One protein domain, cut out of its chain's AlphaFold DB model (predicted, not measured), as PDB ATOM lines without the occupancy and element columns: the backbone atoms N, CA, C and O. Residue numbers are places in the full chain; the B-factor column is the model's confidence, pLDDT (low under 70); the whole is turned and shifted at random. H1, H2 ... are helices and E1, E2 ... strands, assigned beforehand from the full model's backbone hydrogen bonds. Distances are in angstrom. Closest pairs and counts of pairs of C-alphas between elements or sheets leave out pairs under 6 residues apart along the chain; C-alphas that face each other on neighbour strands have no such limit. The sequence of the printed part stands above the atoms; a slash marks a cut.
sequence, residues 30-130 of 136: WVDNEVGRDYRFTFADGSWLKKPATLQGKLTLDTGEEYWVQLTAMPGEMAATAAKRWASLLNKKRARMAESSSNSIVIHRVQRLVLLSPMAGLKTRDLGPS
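AT A GLANCE: This is residues 30 to 130 of the 136 residues of an uncharacterized protein of Planctomycetes bacterium (UniProt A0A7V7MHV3). A strongly twisted sheet of six strands curls round one helix, H1, which covers the side of the sheet between the edge strands E3 and E4. Sharp bends in E1, E2 and E5 fold the sheet: the hairpin of E2 and E3 makes one wall, and E4, E6, E1 after residue 34 and E5 before residue 111 make another. The printed part has 101 residues with one named helix and six named strands; along the chain E1, E2 and E3 come first, then H1, then E4, E5 and E6; the sheet is branched, its neighbour pairs E1 and E5, E1 and E6, E2 and E3, E2 and E5, and E4 and E5 are antiparallel, and the class is mixed, helices and strands. The whole is compact, with a radius of gyration of the C-alphas of 12.5 A, and only just elongated, with spans of 37 by 24 by 22 A.

HOW THE PARTS SIT: E1, residues 31 to 43, bends by 149 degrees at residue 34. E2, residues 53 to 61, bends by 67 degrees at residue 58 and forms a hairpin with E3, residues 66 to 73; N 55 and O 71 are 2.9 A apart, within hydrogen-bond range. H1, residues 79 to 93, is on the sheet, and 10 of its 11 O i to N i+4 pairs are within hydrogen-bond range. Its closest C-alphas to E3 are Ala 82 and Ala 73, 5.8 A apart. E4, residues 98 to 101, comes closest to H1 at the C-alphas of Ala 98 and Ala 87, 5.1 A apart; E3 and E4 are apart. E5, residues 104 to 115, forms a hairpin with E4, with N 106 and O 99 2.8 A apart. E5 bends by 118 degrees at residue 111; its pairing is staggered, with E4 over residues 104 to 107 and with E2 over 110 to 115, where N 58 and O 114 are 2.8 A apart. E2 and E4 lie on one side of E5 and E1 on the other side; between the antiparallel neighbours E1 and E5, N 39 and O 107 are within hydrogen-bond range at 2.9 A. E6, residues 122 to 129, is an edge strand, antiparallel to E1 at 142 degrees, with N 125 and O 40 2.9 A apart.

IN THESE COORDINATES: E1 begins at C-alpha 31, (206.584, 237.602, 278.225), and measures 19.1 A from first to last C-alpha. E2 and E3 each measure 22.5 A. H1 begins at C-alpha 79, (218.252, 229.345, 258.675), and measures 21.8 A. E4 measures 10.2 A and E5 18.3 A. E6 measures 21.0 A and ends at C-alpha 129, (196.020, 234.041, 271.324).

THE WHOLE: The two C-alphas farthest apart are those of Glu 34 and Gly 76, at 38.3 A. The printed part has no cut, and no link is long. The mean pLDDT of the printed part is 93.8, and no printed residue is under 70.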
ATOM      1  N   TRP A  30     210.255 237.764 280.012       86.75
ATOM      2  CA  TRP A  30     210.267 238.474 278.740       86.75
ATOM      3  C   TRP A  30     208.851 238.581 278.169       86.75
ATOM      4  O   TRP A  30     208.488 239.618 277.624       86.75
ATOM      5  N   VAL A  31     208.044 237.530 278.350       88.25
ATOM      6  CA  VAL A  31     206.584 237.602 278.225       88.25
ATOM      7  C   VAL A  31     205.919 236.888 279.393       88.25
ATOM      8  O   VAL A  31     206.396 235.838 279.833       88.25
ATOM      9  N   ASP A  32     204.807 237.450 279.857       93.00
ATOM     10  CA  ASP A  32     203.922 236.883 280.871       93.00
ATOM     11  C   ASP A  32     202.477 237.186 280.456       93.00
ATOM     12  O   ASP A  32     202.062 238.345 280.428       93.00
ATOM     13  N   ASN A  33     201.755 236.164 280.004       90.62
ATOM     14  CA  ASN A  33     200.420 236.287 279.429       90.62
ATOM     15  C   ASN A  33     199.403 235.576 280.319       90.62
ATOM     16  O   ASN A  33     199.665 234.486 280.823       90.62
ATOM     17  N   GLU A  34     198.196 236.132 280.433       88.56
ATOM     18  CA  GLU A  34     197.091 235.464 281.137       88.56
ATOM     19  C   GLU A  34     196.659 234.170 280.423       88.56
ATOM     20  O   GLU A  34     196.352 233.165 281.063       88.56
ATOM     21  N   VAL A  35     196.690 234.178 279.085       90.56
ATOM     22  CA  VAL A  35     196.337 233.050 278.210       90.56
ATOM     23  C   VAL A  35     197.505 232.665 277.303       90.56
ATOM     24  O   VAL A  35     198.369 233.489 277.008       90.56
ATOM     25  N   GLY A  36     197.520 231.418 276.820       93.06
ATOM     26  CA  GLY A  36     198.513 230.951 275.850       93.06
ATOM     27  C   GLY A  36     198.484 231.739 274.544       93.06
ATOM     28  O   GLY A  36     197.418 231.944 273.959       93.06
ATOM     29  N   ARG A  37     199.664 232.162 274.081       95.81
ATOM     30  CA  ARG A  37     199.854 232.888 272.818       95.81
ATOM     31  C   ARG A  37     200.895 232.225 271.932       95.81
ATOM     32  O   ARG A  37     201.820 231.567 272.413       95.81
ATOM     33  N   ASP A  38     200.769 232.445 270.633       96.38
ATOM     34  CA  ASP A  38     201.725 231.949 269.651       96.38
ATOM     35  C   ASP A  38     202.791 233.010 269.364       96.38
ATOM     36  O   ASP A  38     202.483 234.168 269.081       96.38
ATOM     37  N   TYR A  39     204.063 232.616 269.397       96.19
ATOM     38  CA  TYR A  39     205.189 233.517 269.147       96.19
ATOM     39  C   TYR A  39     206.034 233.028 267.987       96.19
ATOM     40  O   TYR A  39     206.508 231.894 267.976       96.19
ATOM     41  N   ARG A  40     206.293 233.917 267.029       96.62
ATOM     42  CA  ARG A  40     207.222 233.678 265.926       96.62
ATOM     43  C   ARG A  40     208.585 234.273 266.234       96.62
ATOM     44  O   ARG A  40     208.704 235.484 266.397       96.62
ATOM     45  N   PHE A  41     209.618 233.444 266.179       95.56
ATOM     46  CA  PHE A  41     211.020 233.844 266.204       95.56
ATOM     47  C   PHE A  41     211.603 233.675 264.802       95.56
ATOM     48  O   PHE A  41     211.580 232.583 264.239       95.56
ATOM     49  N   THR A  42     212.094 234.762 264.216       96.31
ATOM     50  CA  THR A  42     212.630 234.806 262.848       96.31
ATOM     51  C   THR A  42     214.117 235.112 262.894       96.31
ATOM     52  O   THR A  42     214.519 236.065 263.563       96.31
ATOM     53  N   PHE A  43     214.935 234.348 262.172       94.31
ATOM     54  CA  PHE A  43     216.358 234.657 262.036       94.31
ATOM     55  C   PHE A  43     216.543 235.987 261.294       94.31
ATOM     56  O   PHE A  43     215.890 236.233 260.278       94.31
ATOM     57  N   ALA A  44     217.417 236.861 261.801       86.56
ATOM     58  CA  ALA A  44     217.687 238.154 261.165       86.56
ATOM     59  C   ALA A  44     218.272 237.995 259.748       86.56
ATOM     60  O   ALA A  44     217.941 238.780 258.858       86.56
ATOM     61  N   ASP A  45     219.086 236.955 259.544       84.19
ATOM     62  CA  ASP A  45     219.617 236.549 258.248       84.19
ATOM     63  C   ASP A  45     218.727 235.439 257.659       84.19
ATOM     64  O   ASP A  45     218.618 234.346 258.213       84.19
ATOM     65  N   GLY A  46     218.039 235.728 256.549       76.69
ATOM     66  CA  GLY A  46     216.960 234.874 256.031       76.69
ATOM     67  C   GLY A  46     217.387 233.602 255.289       76.69
ATOM     68  O   GLY A  46     216.532 232.766 255.013       76.69
ATOM     69  N   SER A  47     218.669 233.439 254.956       89.69
ATOM     70  CA  SER A  47     219.181 232.290 254.192       89.69
ATOM     71  C   SER A  47     220.299 231.569 254.938       89.69
ATOM     72  O   SER A  47     220.087 230.476 255.459       89.69
ATOM     73  N   TRP A  48     221.464 232.202 255.037       94.50
ATOM     74  CA  TRP A  48     222.629 231.714 255.773       94.50
ATOM     75  C   TRP A  48     222.910 232.634 256.951       94.50
ATOM     76  O   TRP A  48     222.986 233.853 256.779       94.50
ATOM     77  N   LEU A  49     223.074 232.059 258.140       93.62
ATOM     78  CA  LEU A  49     223.319 232.829 259.354       93.62
ATOM     79  C   LEU A  49     224.718 233.451 259.317       93.62
ATOM     80  O   LEU A  49     225.714 232.736 259.213       93.62
ATOM     81  N   LYS A  50     224.809 234.780 259.428       92.25
ATOM     82  CA  LYS A  50     226.098 235.489 259.530       92.25
ATOM     83  C   LYS A  50     226.556 235.616 260.977       92.25
ATOM     84  O   LYS A  50     227.747 235.736 261.251       92.25
ATOM     85  N   LYS A  51     225.602 235.619 261.906       91.88
ATOM     86  CA  LYS A  51     225.810 235.717 263.352       91.88
ATOM     87  C   LYS A  51     225.108 234.555 264.057       91.88
ATOM     88  O   LYS A  51     224.150 234.014 263.503       91.88
ATOM     89  N   PRO A  52     225.556 234.173 265.264       92.44
ATOM     90  CA  PRO A  52     224.840 233.181 266.049       92.44
ATOM     91  C   PRO A  52     223.428 233.674 266.378       92.44
ATOM     92  O   PRO A  52     223.218 234.863 266.634       92.44
ATOM     93  N   ALA A  53     222.483 232.739 266.402       94.31
ATOM     94  CA  ALA A  53     221.125 232.980 266.859       94.31
ATOM     95  C   ALA A  53     220.807 232.062 268.036       94.31
ATOM     96  O   ALA A  53     220.950 230.840 267.929       94.31
ATOM     97  N   THR A  54     220.380 232.649 269.154       93.94
ATOM     98  CA  THR A  54     220.194 231.911 270.408       93.94
ATOM     99  C   THR A  54     218.874 232.271 271.072       93.94
ATOM    100  O   THR A  54     218.569 233.444 271.273       93.94
ATOM    101  N   LEU A  55     218.125 231.244 271.469       93.94
ATOM    102  CA  LEU A  55     217.001 231.329 272.394       93.94
ATOM    103  C   LEU A  55     217.311 230.445 273.605       93.94
ATOM    104  O   LEU A  55     217.364 229.221 273.488       93.94
ATOM    105  N   GLN A  56     217.518 231.058 274.767       94.38
ATOM    106  CA  GLN A  56     217.810 230.341 276.005       94.38
ATOM    107  C   GLN A  56     216.940 230.876 277.135       94.38
ATOM    108  O   GLN A  56     216.957 232.071 277.435       94.38
ATOM    109  N   GLY A  57     216.180 229.996 277.773       94.12
ATOM    110  CA  GLY A  57     215.168 230.424 278.720       94.12
ATOM    111  C   GLY A  57     214.386 229.293 279.365       94.12
ATOM    112  O   GLY A  57     214.601 228.112 279.086       94.12
ATOM    113  N   LYS A  58     213.447 229.691 280.217       95.50
ATOM    114  CA  LYS A  58     212.380 228.835 280.723       95.50
ATOM    115  C   LYS A  58     211.083 229.206 280.023       95.50
ATOM    116  O   LYS A  58     210.687 230.367 280.052       95.50
ATOM    117  N   LEU A  59     210.442 228.222 279.414       95.38
ATOM    118  CA  LEU A  59     209.186 228.361 278.699       95.38
ATOM    119  C   LEU A  59     208.080 227.644 279.474       95.38
ATOM    120  O   LEU A  59     208.199 226.450 279.730       95.38
ATOM    121  N   THR A  60     207.013 228.355 279.810       95.75
ATOM    122  CA  THR A  60     205.805 227.810 280.433       95.75
ATOM    123  C   THR A  60     204.668 227.869 279.422       95.75
ATOM    124  O   THR A  60     204.388 228.932 278.856       95.75
ATOM    125  N   LEU A  61     204.034 226.726 279.174       95.06
ATOM    126  CA  LEU A  61     202.857 226.636 278.316       95.06
ATOM    127  C   LEU A  61     201.583 226.952 279.105       95.06
ATOM    128  O   LEU A  61     201.564 226.868 280.328       95.06
ATOM    129  N   ASP A  62     200.499 227.262 278.403       93.12
ATOM    130  CA  ASP A  62     199.176 227.515 278.997       93.12
ATOM    131  C   ASP A  62     198.559 226.314 279.737       93.12
ATOM    132  O   ASP A  62     197.607 226.473 280.496       93.12
ATOM    133  N   THR A  63     199.102 225.111 279.538       92.62
ATOM    134  CA  THR A  63     198.800 223.912 280.328       92.62
ATOM    135  C   THR A  63     199.450 223.935 281.715       92.62
ATOM    136  O   THR A  63     199.179 223.051 282.523       92.62
ATOM    137  N   GLY A  64     200.319 224.912 281.994       92.88
ATOM    138  CA  GLY A  64     201.156 224.988 283.191       92.88
ATOM    139  C   GLY A  64     202.451 224.172 283.097       92.88
ATOM    140  O   GLY A  64     203.259 224.200 284.023       92.88
ATOM    141  N   GLU A  65     202.680 223.453 281.994       95.19
ATOM    142  CA  GLU A  65     203.903 222.673 281.783       95.19
ATOM    143  C   GLU A  65     205.116 223.593 281.569       95.19
ATOM    144  O   GLU A  65     205.069 224.525 280.761       95.19
ATOM    145  N   GLU A  66     206.227 223.306 282.256       96.19
ATOM    146  CA  GLU A  66     207.469 224.079 282.158       96.19
ATOM    147  C   GLU A  66     208.577 223.318 281.414       96.19
ATOM    148  O   GLU A  66     208.861 222.151 281.688       96.19
ATOM    149  N   TYR A  67     209.276 224.016 280.519       95.62
ATOM    150  CA  TYR A  67     210.384 223.484 279.732       95.62
ATOM    151  C   TYR A  67     211.583 224.428 279.746       95.62
ATOM    152  O   TYR A  67     211.501 225.590 279.345       95.62
ATOM    153  N   TRP A  68     212.749 223.899 280.113       95.19
ATOM    154  CA  TRP A  68     214.018 224.562 279.823       95.19
ATOM    155  C   TRP A  68     214.327 224.454 278.330       95.19
ATOM    156  O   TRP A  68     214.379 223.352 277.765       95.19
ATOM    157  N   VAL A  69     214.532 225.609 277.699       93.94
ATOM    158  CA  VAL A  69     214.853 225.739 276.280       93.94
ATOM    159  C   VAL A  69     216.250 226.324 276.118       93.94
ATOM    160  O   VAL A  69     216.594 227.344 276.709       93.94
ATOM    161  N   GLN A  70     217.064 225.658 275.306       94.50
ATOM    162  CA  GLN A  70     218.354 226.157 274.850       94.50
ATOM    163  C   GLN A  70     218.507 225.759 273.389       94.50
ATOM    164  O   GLN A  70     218.787 224.608 273.055       94.50
ATOM    165  N   LEU A  71     218.253 226.723 272.517       95.81
ATOM    166  CA  LEU A  71     218.259 226.561 271.080       95.81
ATOM    167  C   LEU A  71     219.303 227.513 270.508       95.81
ATOM    168  O   LEU A  71     219.200 228.726 270.667       95.81
ATOM    169  N   THR A  72     220.321 226.950 269.863       95.62
ATOM    170  CA  THR A  72     221.422 227.706 269.257       95.62
ATOM    171  C   THR A  72     221.575 227.304 267.797       95.62
ATOM    172  O   THR A  72     221.424 226.125 267.452       95.62
ATOM    173  N   ALA A  73     221.831 228.291 266.948       95.25
ATOM    174  CA  ALA A  73     222.141 228.146 265.537       95.25
ATOM    175  C   ALA A  73     223.430 228.915 265.239       95.25
ATOM    176  O   ALA A  73     223.619 230.035 265.728       95.25
ATOM    177  N   MET A  74     224.332 228.275 264.503       95.19
ATOM    178  CA  MET A  74     225.711 228.745 264.342       95.19
ATOM    179  C   MET A  74     225.884 229.537 263.040       95.19
ATOM    180  O   MET A  74     225.146 229.303 262.080       95.19
ATOM    181  N   PRO A  75     226.873 230.449 262.963       94.69
ATOM    182  CA  PRO A  75     227.246 231.072 261.698       94.69
ATOM    183  C   PRO A  75     227.553 230.017 260.626       94.69
ATOM    184  O   PRO A  75     228.187 229.004 260.913       94.69
ATOM    185  N   GLY A  76     227.096 230.254 259.397       94.19
ATOM    186  CA  GLY A  76     227.242 229.316 258.281       94.19
ATOM    187  C   GLY A  76     226.203 228.187 258.244       94.19
ATOM    188  O   GLY A  76     226.202 227.414 257.294       94.19
ATOM    189  N   GLU A  77     225.291 228.090 259.216       95.81
ATOM    190  CA  GLU A  77     224.123 227.204 259.129       95.81
ATOM    191  C   GLU A  77     223.027 227.857 258.262       95.81
ATOM    192  O   GLU A  77     222.813 229.074 258.310       95.81
ATOM    193  N   MET A  78     222.299 227.057 257.473       96.56
ATOM    194  CA  MET A  78     221.084 227.534 256.804       96.56
ATOM    195  C   MET A  78     219.979 227.789 257.836       96.56
ATOM    196  O   MET A  78     219.650 226.905 258.630       96.56
ATOM    197  N   ALA A  79     219.332 228.954 257.766       96.25
ATOM    198  CA  ALA A  79     218.252 229.345 258.675       96.25
ATOM    199  C   ALA A  79     217.088 228.333 258.680       96.25
ATOM    200  O   ALA A  79     216.554 228.001 259.739       96.25
ATOM    201  N   ALA A  80     216.747 227.776 257.512       96.44
ATOM    202  CA  ALA A  80     215.728 226.731 257.369       96.44
ATOM    203  C   ALA A  80     216.084 225.461 258.152       96.44
ATOM    204  O   ALA A  80     215.244 224.878 258.843       96.44
ATOM    205  N   THR A  81     217.346 225.040 258.062       97.19
ATOM    206  CA  THR A  81     217.856 223.852 258.752       97.19
ATOM    207  C   THR A  81     217.833 224.060 260.262       97.19
ATOM    208  O   THR A  81     217.345 223.192 260.990       97.19
ATOM    209  N   ALA A  82     218.263 225.237 260.724       97.19
ATOM    210  CA  ALA A  82     218.199 225.617 262.130       97.19
ATOM    211  C   ALA A  82     216.754 225.625 262.657       97.19
ATOM    212  O   ALA A  82     216.468 224.979 263.668       97.19
ATOM    213  N   ALA A  83     215.824 226.277 261.944       97.44
ATOM    214  CA  ALA A  83     214.404 226.323 262.300       97.44
ATOM    215  C   ALA A  83     213.803 224.917 262.436       97.44
ATOM    216  O   ALA A  83     213.182 224.595 263.452       97.44
ATOM    217  N   LYS A  84     214.023 224.057 261.433       97.88
ATOM    218  CA  LYS A  84     213.512 222.679 261.417       97.88
ATOM    219  C   LYS A  84     214.072 221.853 262.574       97.88
ATOM    220  O   LYS A  84     213.332 221.125 263.239       97.88
ATOM    221  N   ARG A  85     215.375 221.977 262.842       97.50
ATOM    222  CA  ARG A  85     216.037 221.306 263.966       97.50
ATOM    223  C   ARG A  85     215.452 221.757 265.301       97.50
ATOM    224  O   ARG A  85     215.126 220.914 266.133       97.50
ATOM    225  N   TRP A  86     215.285 223.059 265.502       97.50
ATOM    226  CA  TRP A  86     214.706 223.611 266.725       97.50
ATOM    227  C   TRP A  86     213.264 223.142 266.948       97.50
ATOM    228  O   TRP A  86     212.951 222.668 268.040       97.50
ATOM    229  N   ALA A  87     212.415 223.174 265.915       98.00
ATOM    230  CA  ALA A  87     211.043 222.673 266.011       98.00
ATOM    231  C   ALA A  87     211.008 221.176 266.354       98.00
ATOM    232  O   ALA A  87     210.245 220.757 267.220       98.00
ATOM    233  N   SER A  88     211.890 220.369 265.751       98.00
ATOM    234  CA  SER A  88     212.022 218.949 266.094       98.00
ATOM    235  C   SER A  88     212.408 218.733 267.563       98.00
ATOM    236  O   SER A  88     211.824 217.879 268.227       98.00
ATOM    237  N   LEU A  89     213.353 219.513 268.097       97.75
ATOM    238  CA  LEU A  89     213.783 219.408 269.497       97.75
ATOM    239  C   LEU A  89     212.663 219.749 270.484       97.75
ATOM    240  O   LEU A  89     212.494 219.040 271.475       97.75
ATOM    241  N   LEU A  90     211.891 220.801 270.211       97.62
ATOM    242  CA  LEU A  90     210.736 221.166 271.033       97.62
ATOM    243  C   LEU A  90     209.633 220.106 270.931       97.62
ATOM    244  O   LEU A  90     209.124 219.646 271.951       97.62
ATOM    245  N   ASN A  91     209.353 219.614 269.723       97.06
ATOM    246  CA  ASN A  91     208.312 218.612 269.505       97.06
ATOM    247  C   ASN A  91     208.626 217.236 270.112       97.06
ATOM    248  O   ASN A  91     207.701 216.481 270.407       97.06
ATOM    249  N   LYS A  92     209.904 216.918 270.359       96.62
ATOM    250  CA  LYS A  92     210.305 215.746 271.157       96.62
ATOM    251  C   LYS A  92     209.923 215.874 272.633       96.62
ATOM    252  O   LYS A  92     209.708 214.856 273.279       96.62
ATOM    253  N   LYS A  93     209.869 217.100 273.171       94.62
ATOM    254  CA  LYS A  93     209.436 217.365 274.553       94.62
ATOM    255  C   LYS A  93     207.914 217.362 274.657       94.62
ATOM    256  O   LYS A  93     207.367 216.769 275.579       94.62
ATOM    257  N   ARG A  94     207.241 218.006 273.700       94.56
ATOM    258  CA  ARG A  94     205.782 218.098 273.638       94.56
ATOM    259  C   ARG A  94     205.325 218.163 272.191       94.56
ATOM    260  O   ARG A  94     205.710 219.066 271.457       94.56
ATOM    261  N   ALA A  95     204.483 217.222 271.774       93.19
ATOM    262  CA  ALA A  95     203.967 217.203 270.411       93.19
ATOM    263  C   ALA A  95     203.251 218.522 270.061       93.19
ATOM    264  O   ALA A  95     202.462 219.026 270.858       93.19
ATOM    265  N   ARG A  96     203.503 219.036 268.846       91.81
ATOM    266  CA  ARG A  96     202.922 220.283 268.302       91.81
ATOM    267  C   ARG A  96     203.235 221.549 269.113       91.81
ATOM    268  O   ARG A  96     202.521 222.538 269.019       91.81
ATOM    269  N   MET A  97     204.308 221.531 269.894       95.25
ATOM    270  CA  MET A  97     204.792 222.702 270.623       95.25
ATOM    271  C   MET A  97     205.364 223.770 269.691       95.25
ATOM    272  O   MET A  97     205.311 224.957 270.009       95.25
ATOM    273  N   ALA A  98     205.925 223.361 268.554       97.38
ATOM    274  CA  ALA A  98     206.502 224.288 267.600       97.38
ATOM    275  C   ALA A  98     206.322 223.861 266.144       97.38
ATOM    276  O   ALA A  98     206.333 222.673 265.811       97.38
ATOM    277  N   GLU A  99     206.264 224.857 265.269       97.25
ATOM    278  CA  GLU A  99     206.261 224.710 263.821       97.25
ATOM    279  C   GLU A  99     207.437 225.484 263.219       97.25
ATOM    280  O   GLU A  99     207.772 226.586 263.656       97.25
ATOM    281  N   SER A 100     208.095 224.914 262.213       96.69
ATOM    282  CA  SER A 100     209.182 225.581 261.492       96.69
ATOM    283  C   SER A 100     208.733 226.037 260.112       96.69
ATOM    284  O   SER A 100     208.092 225.274 259.394       96.69
ATOM    285  N   SER A 101     209.195 227.214 259.699       93.31
ATOM    286  CA  SER A 101     209.160 227.689 258.314       93.31
ATOM    287  C   SER A 101     210.588 227.946 257.798       93.31
ATOM    288  O   SER A 101     211.558 227.759 258.536       93.31
ATOM    289  N   SER A 102     210.729 228.394 256.545       91.50
ATOM    290  CA  SER A 102     212.008 228.605 255.842       91.50
ATOM    291  C   SER A 102     213.084 229.367 256.628       91.50
ATOM    292  O   SER A 102     214.265 229.148 256.393       91.50
ATOM    293  N   ASN A 103     212.729 230.261 257.548       95.44
ATOM    294  CA  ASN A 103     213.696 230.978 258.390       95.44
ATOM    295  C   ASN A 103     213.121 231.373 259.759       95.44
ATOM    296  O   ASN A 103     213.586 232.326 260.393       95.44
ATOM    297  N   SER A 104     212.077 230.687 260.210       96.50
ATOM    298  CA  SER A 104     211.431 231.017 261.470       96.50
ATOM    299  C   SER A 104     210.962 229.774 262.194       96.50
ATOM    300  O   SER A 104     210.668 228.750 261.582       96.50
ATOM    301  N   ILE A 105     210.793 229.913 263.499       96.75
ATOM    302  CA  ILE A 105     210.071 228.964 264.332       96.75
ATOM    303  C   ILE A 105     208.886 229.679 264.975       96.75
ATOM    304  O   ILE A 105     209.014 230.816 265.426       96.75
ATOM    305  N   VAL A 106     207.728 229.035 264.982       97.75
ATOM    306  CA  VAL A 106     206.576 229.433 265.787       97.75
ATOM    307  C   VAL A 106     206.528 228.501 266.984       97.75
ATOM    308  O   VAL A 106     206.592 227.289 266.811       97.75
ATOM    309  N   ILE A 107     206.471 229.061 268.186       96.81
ATOM    310  CA  ILE A 107     206.237 228.318 269.423       96.81
ATOM    311  C   ILE A 107     204.807 228.614 269.848       96.81
ATOM    312  O   ILE A 107     204.430 229.783 269.960       96.81
ATOM    313  N   HIS A 108     204.030 227.561 270.060       96.50
ATOM    314  CA  HIS A 108     202.610 227.675 270.350       96.50
ATOM    315  C   HIS A 108     202.339 227.694 271.848       96.50
ATOM    316  O   HIS A 108     203.069 227.083 272.634       96.50
ATOM    317  N   ARG A 109     201.228 228.333 272.221       95.12
ATOM    318  CA  ARG A 109     200.630 228.255 273.564       95.12
ATOM    319  C   ARG A 109     201.565 228.697 274.685       95.12
ATOM    320  O   ARG A 109     201.495 228.191 275.801       95.12
ATOM    321  N   VAL A 110     202.434 229.658 274.393       95.62
ATOM    322  CA  VAL A 110     203.346 230.254 275.364       95.62
ATOM    323  C   VAL A 110     202.539 231.110 276.326       95.62
ATOM    324  O   VAL A 110     201.962 232.121 275.928       95.62
ATOM    325  N   GLN A 111     202.514 230.719 277.594       95.44
ATOM    326  CA  GLN A 111     201.963 231.551 278.655       95.44
ATOM    327  C   GLN A 111     203.048 232.481 279.193       95.44
ATOM    328  O   GLN A 111     202.882 233.696 279.190       95.44
ATOM    329  N   ARG A 112     204.210 231.922 279.547       95.44
ATOM    330  CA  ARG A 112     205.336 232.680 280.099       95.44
ATOM    331  C   ARG A 112     206.652 232.263 279.455       95.44
ATOM    332  O   ARG A 112     206.895 231.082 279.235       95.44
ATOM    333  N   LEU A 113     207.531 233.223 279.186       94.06
ATOM    334  CA  LEU A 113     208.900 232.971 278.733       94.06
ATOM    335  C   LEU A 113     209.860 233.836 279.540       94.06
ATOM    336  O   LEU A 113     209.836 235.060 279.451       94.06
ATOM    337  N   VAL A 114     210.733 233.196 280.307       94.38
ATOM    338  CA  VAL A 114     211.826 233.853 281.027       94.38
ATOM    339  C   VAL A 114     213.106 233.637 280.241       94.38
ATOM    340  O   VAL A 114     213.544 232.500 280.071       94.38
ATOM    341  N   LEU A 115     213.728 234.714 279.770       91.75
ATOM    342  CA  LEU A 115     214.995 234.625 279.053       91.75
ATOM    343  C   LEU A 115     216.160 234.563 280.035       91.75
ATOM    344  O   LEU A 115     216.295 235.397 280.927       91.75
ATOM    345  N   LEU A 116     217.037 233.580 279.854       89.50
ATOM    346  CA  LEU A 116     218.285 233.501 280.606       89.50
ATOM    347  C   LEU A 116     219.399 234.320 279.953       89.50
ATOM    348  O   LEU A 116     220.308 234.759 280.658       89.50
ATOM    349  N   SER A 117     219.319 234.554 278.648       82.69
ATOM    350  CA  SER A 117     220.242 235.393 277.886       82.69
ATOM    351  C   SER A 117     219.485 236.157 276.789       82.69
ATOM    352  O   SER A 117     218.363 235.775 276.442       82.69
ATOM    353  N   PRO A 118     220.044 237.262 276.257       82.00
ATOM    354  CA  PRO A 118     219.413 238.005 275.170       82.00
ATOM    355  C   PRO A 118     219.146 237.121 273.945       82.00
ATOM    356  O   PRO A 118     219.980 236.289 273.585       82.00
ATOM    357  N   MET A 119     218.026 237.355 273.252       86.00
ATOM    358  CA  MET A 119     217.673 236.669 271.996       86.00
ATOM    359  C   MET A 119     218.478 237.203 270.803       86.00
ATOM    360  O   MET A 119     217.927 237.715 269.826       86.00
ATOM    361  N   ALA A 120     219.804 237.150 270.893       87.25
ATOM    362  CA  ALA A 120     220.679 237.632 269.835       87.25
ATOM    363  C   ALA A 120     220.366 236.911 268.512       87.25
ATOM    364  O   ALA A 120     220.175 235.697 268.487       87.25
ATOM    365  N   GLY A 121     220.298 237.673 267.417       88.06
ATOM    366  CA  GLY A 121     220.072 237.135 266.071       88.06
ATOM    367  C   GLY A 121     218.621 236.758 265.743       88.06
ATOM    368  O   GLY A 121     218.363 236.321 264.620       88.06
ATOM    369  N   LEU A 122     217.675 236.960 266.667       92.94
ATOM    370  CA  LEU A 122     216.255 236.669 266.464       92.94
ATOM    371  C   LEU A 122     215.406 237.944 266.502       92.94
ATOM    372  O   LEU A 122     215.587 238.817 267.349       92.94
ATOM    373  N   LYS A 123     214.439 238.027 265.591       93.75
ATOM    374  CA  LYS A 123     213.305 238.952 265.671       93.75
ATOM    375  C   LYS A 123     212.107 238.192 266.209       93.75
ATOM    376  O   LYS A 123     211.799 237.119 265.687       93.75
ATOM    377  N   THR A 124     211.403 238.766 267.175       93.38
ATOM    378  CA  THR A 124     210.209 238.135 267.738       93.38
ATOM    379  C   THR A 124     208.948 238.884 267.344       93.38
ATOM    380  O   THR A 124     208.940 240.112 267.269       93.38
ATOM    381  N   ARG A 125     207.879 238.133 267.084       95.19
ATOM    382  CA  ARG A 125     206.542 238.652 266.815       95.19
ATOM    383  C   ARG A 125     205.510 237.811 267.554       95.19
ATOM    384  O   ARG A 125     205.467 236.598 267.372       95.19
ATOM    385  N   ASP A 126     204.681 238.473 268.342       94.75
ATOM    386  CA  ASP A 126     203.462 237.906 268.914       94.75
ATOM    387  C   ASP A 126     202.417 237.737 267.801       94.75
ATOM    388  O   ASP A 126     202.160 238.670 267.032       94.75
ATOM    389  N   LEU A 127     201.885 236.525 267.656       95.31
ATOM    390  CA  LEU A 127     200.883 236.178 266.647       95.31
ATOM    391  C   LEU A 127     199.449 236.239 267.191       95.31
ATOM    392  O   LEU A 127     198.514 236.103 266.409       95.31
ATOM    393  N   GLY A 128     199.272 236.487 268.490       93.31
ATOM    394  CA  GLY A 128     197.976 236.522 269.155       93.31
ATOM    395  C   GLY A 128     197.702 235.296 270.030       93.31
ATOM    396  O   GLY A 128     198.582 234.450 270.224       93.31
ATOM    397  N   PRO A 129     196.481 235.211 270.591       92.25
ATOM    398  CA  PRO A 129     196.020 234.041 271.324       92.25
ATOM    399  C   PRO A 129     196.166 232.781 270.478       92.25
ATOM    400  O   PRO A 129     195.821 232.777 269.296       92.25
ATOM    401  N   SER A 130     196.657 231.709 271.089       86.75
ATOM    402  CA  SER A 130     196.726 230.420 270.420       86.75
ATOM    403  C   SER A 130     195.315 229.948 270.105       86.75
ATOM    404  O   SER A 130     194.482 229.823 271.009       86.75
TER     405      SER A 130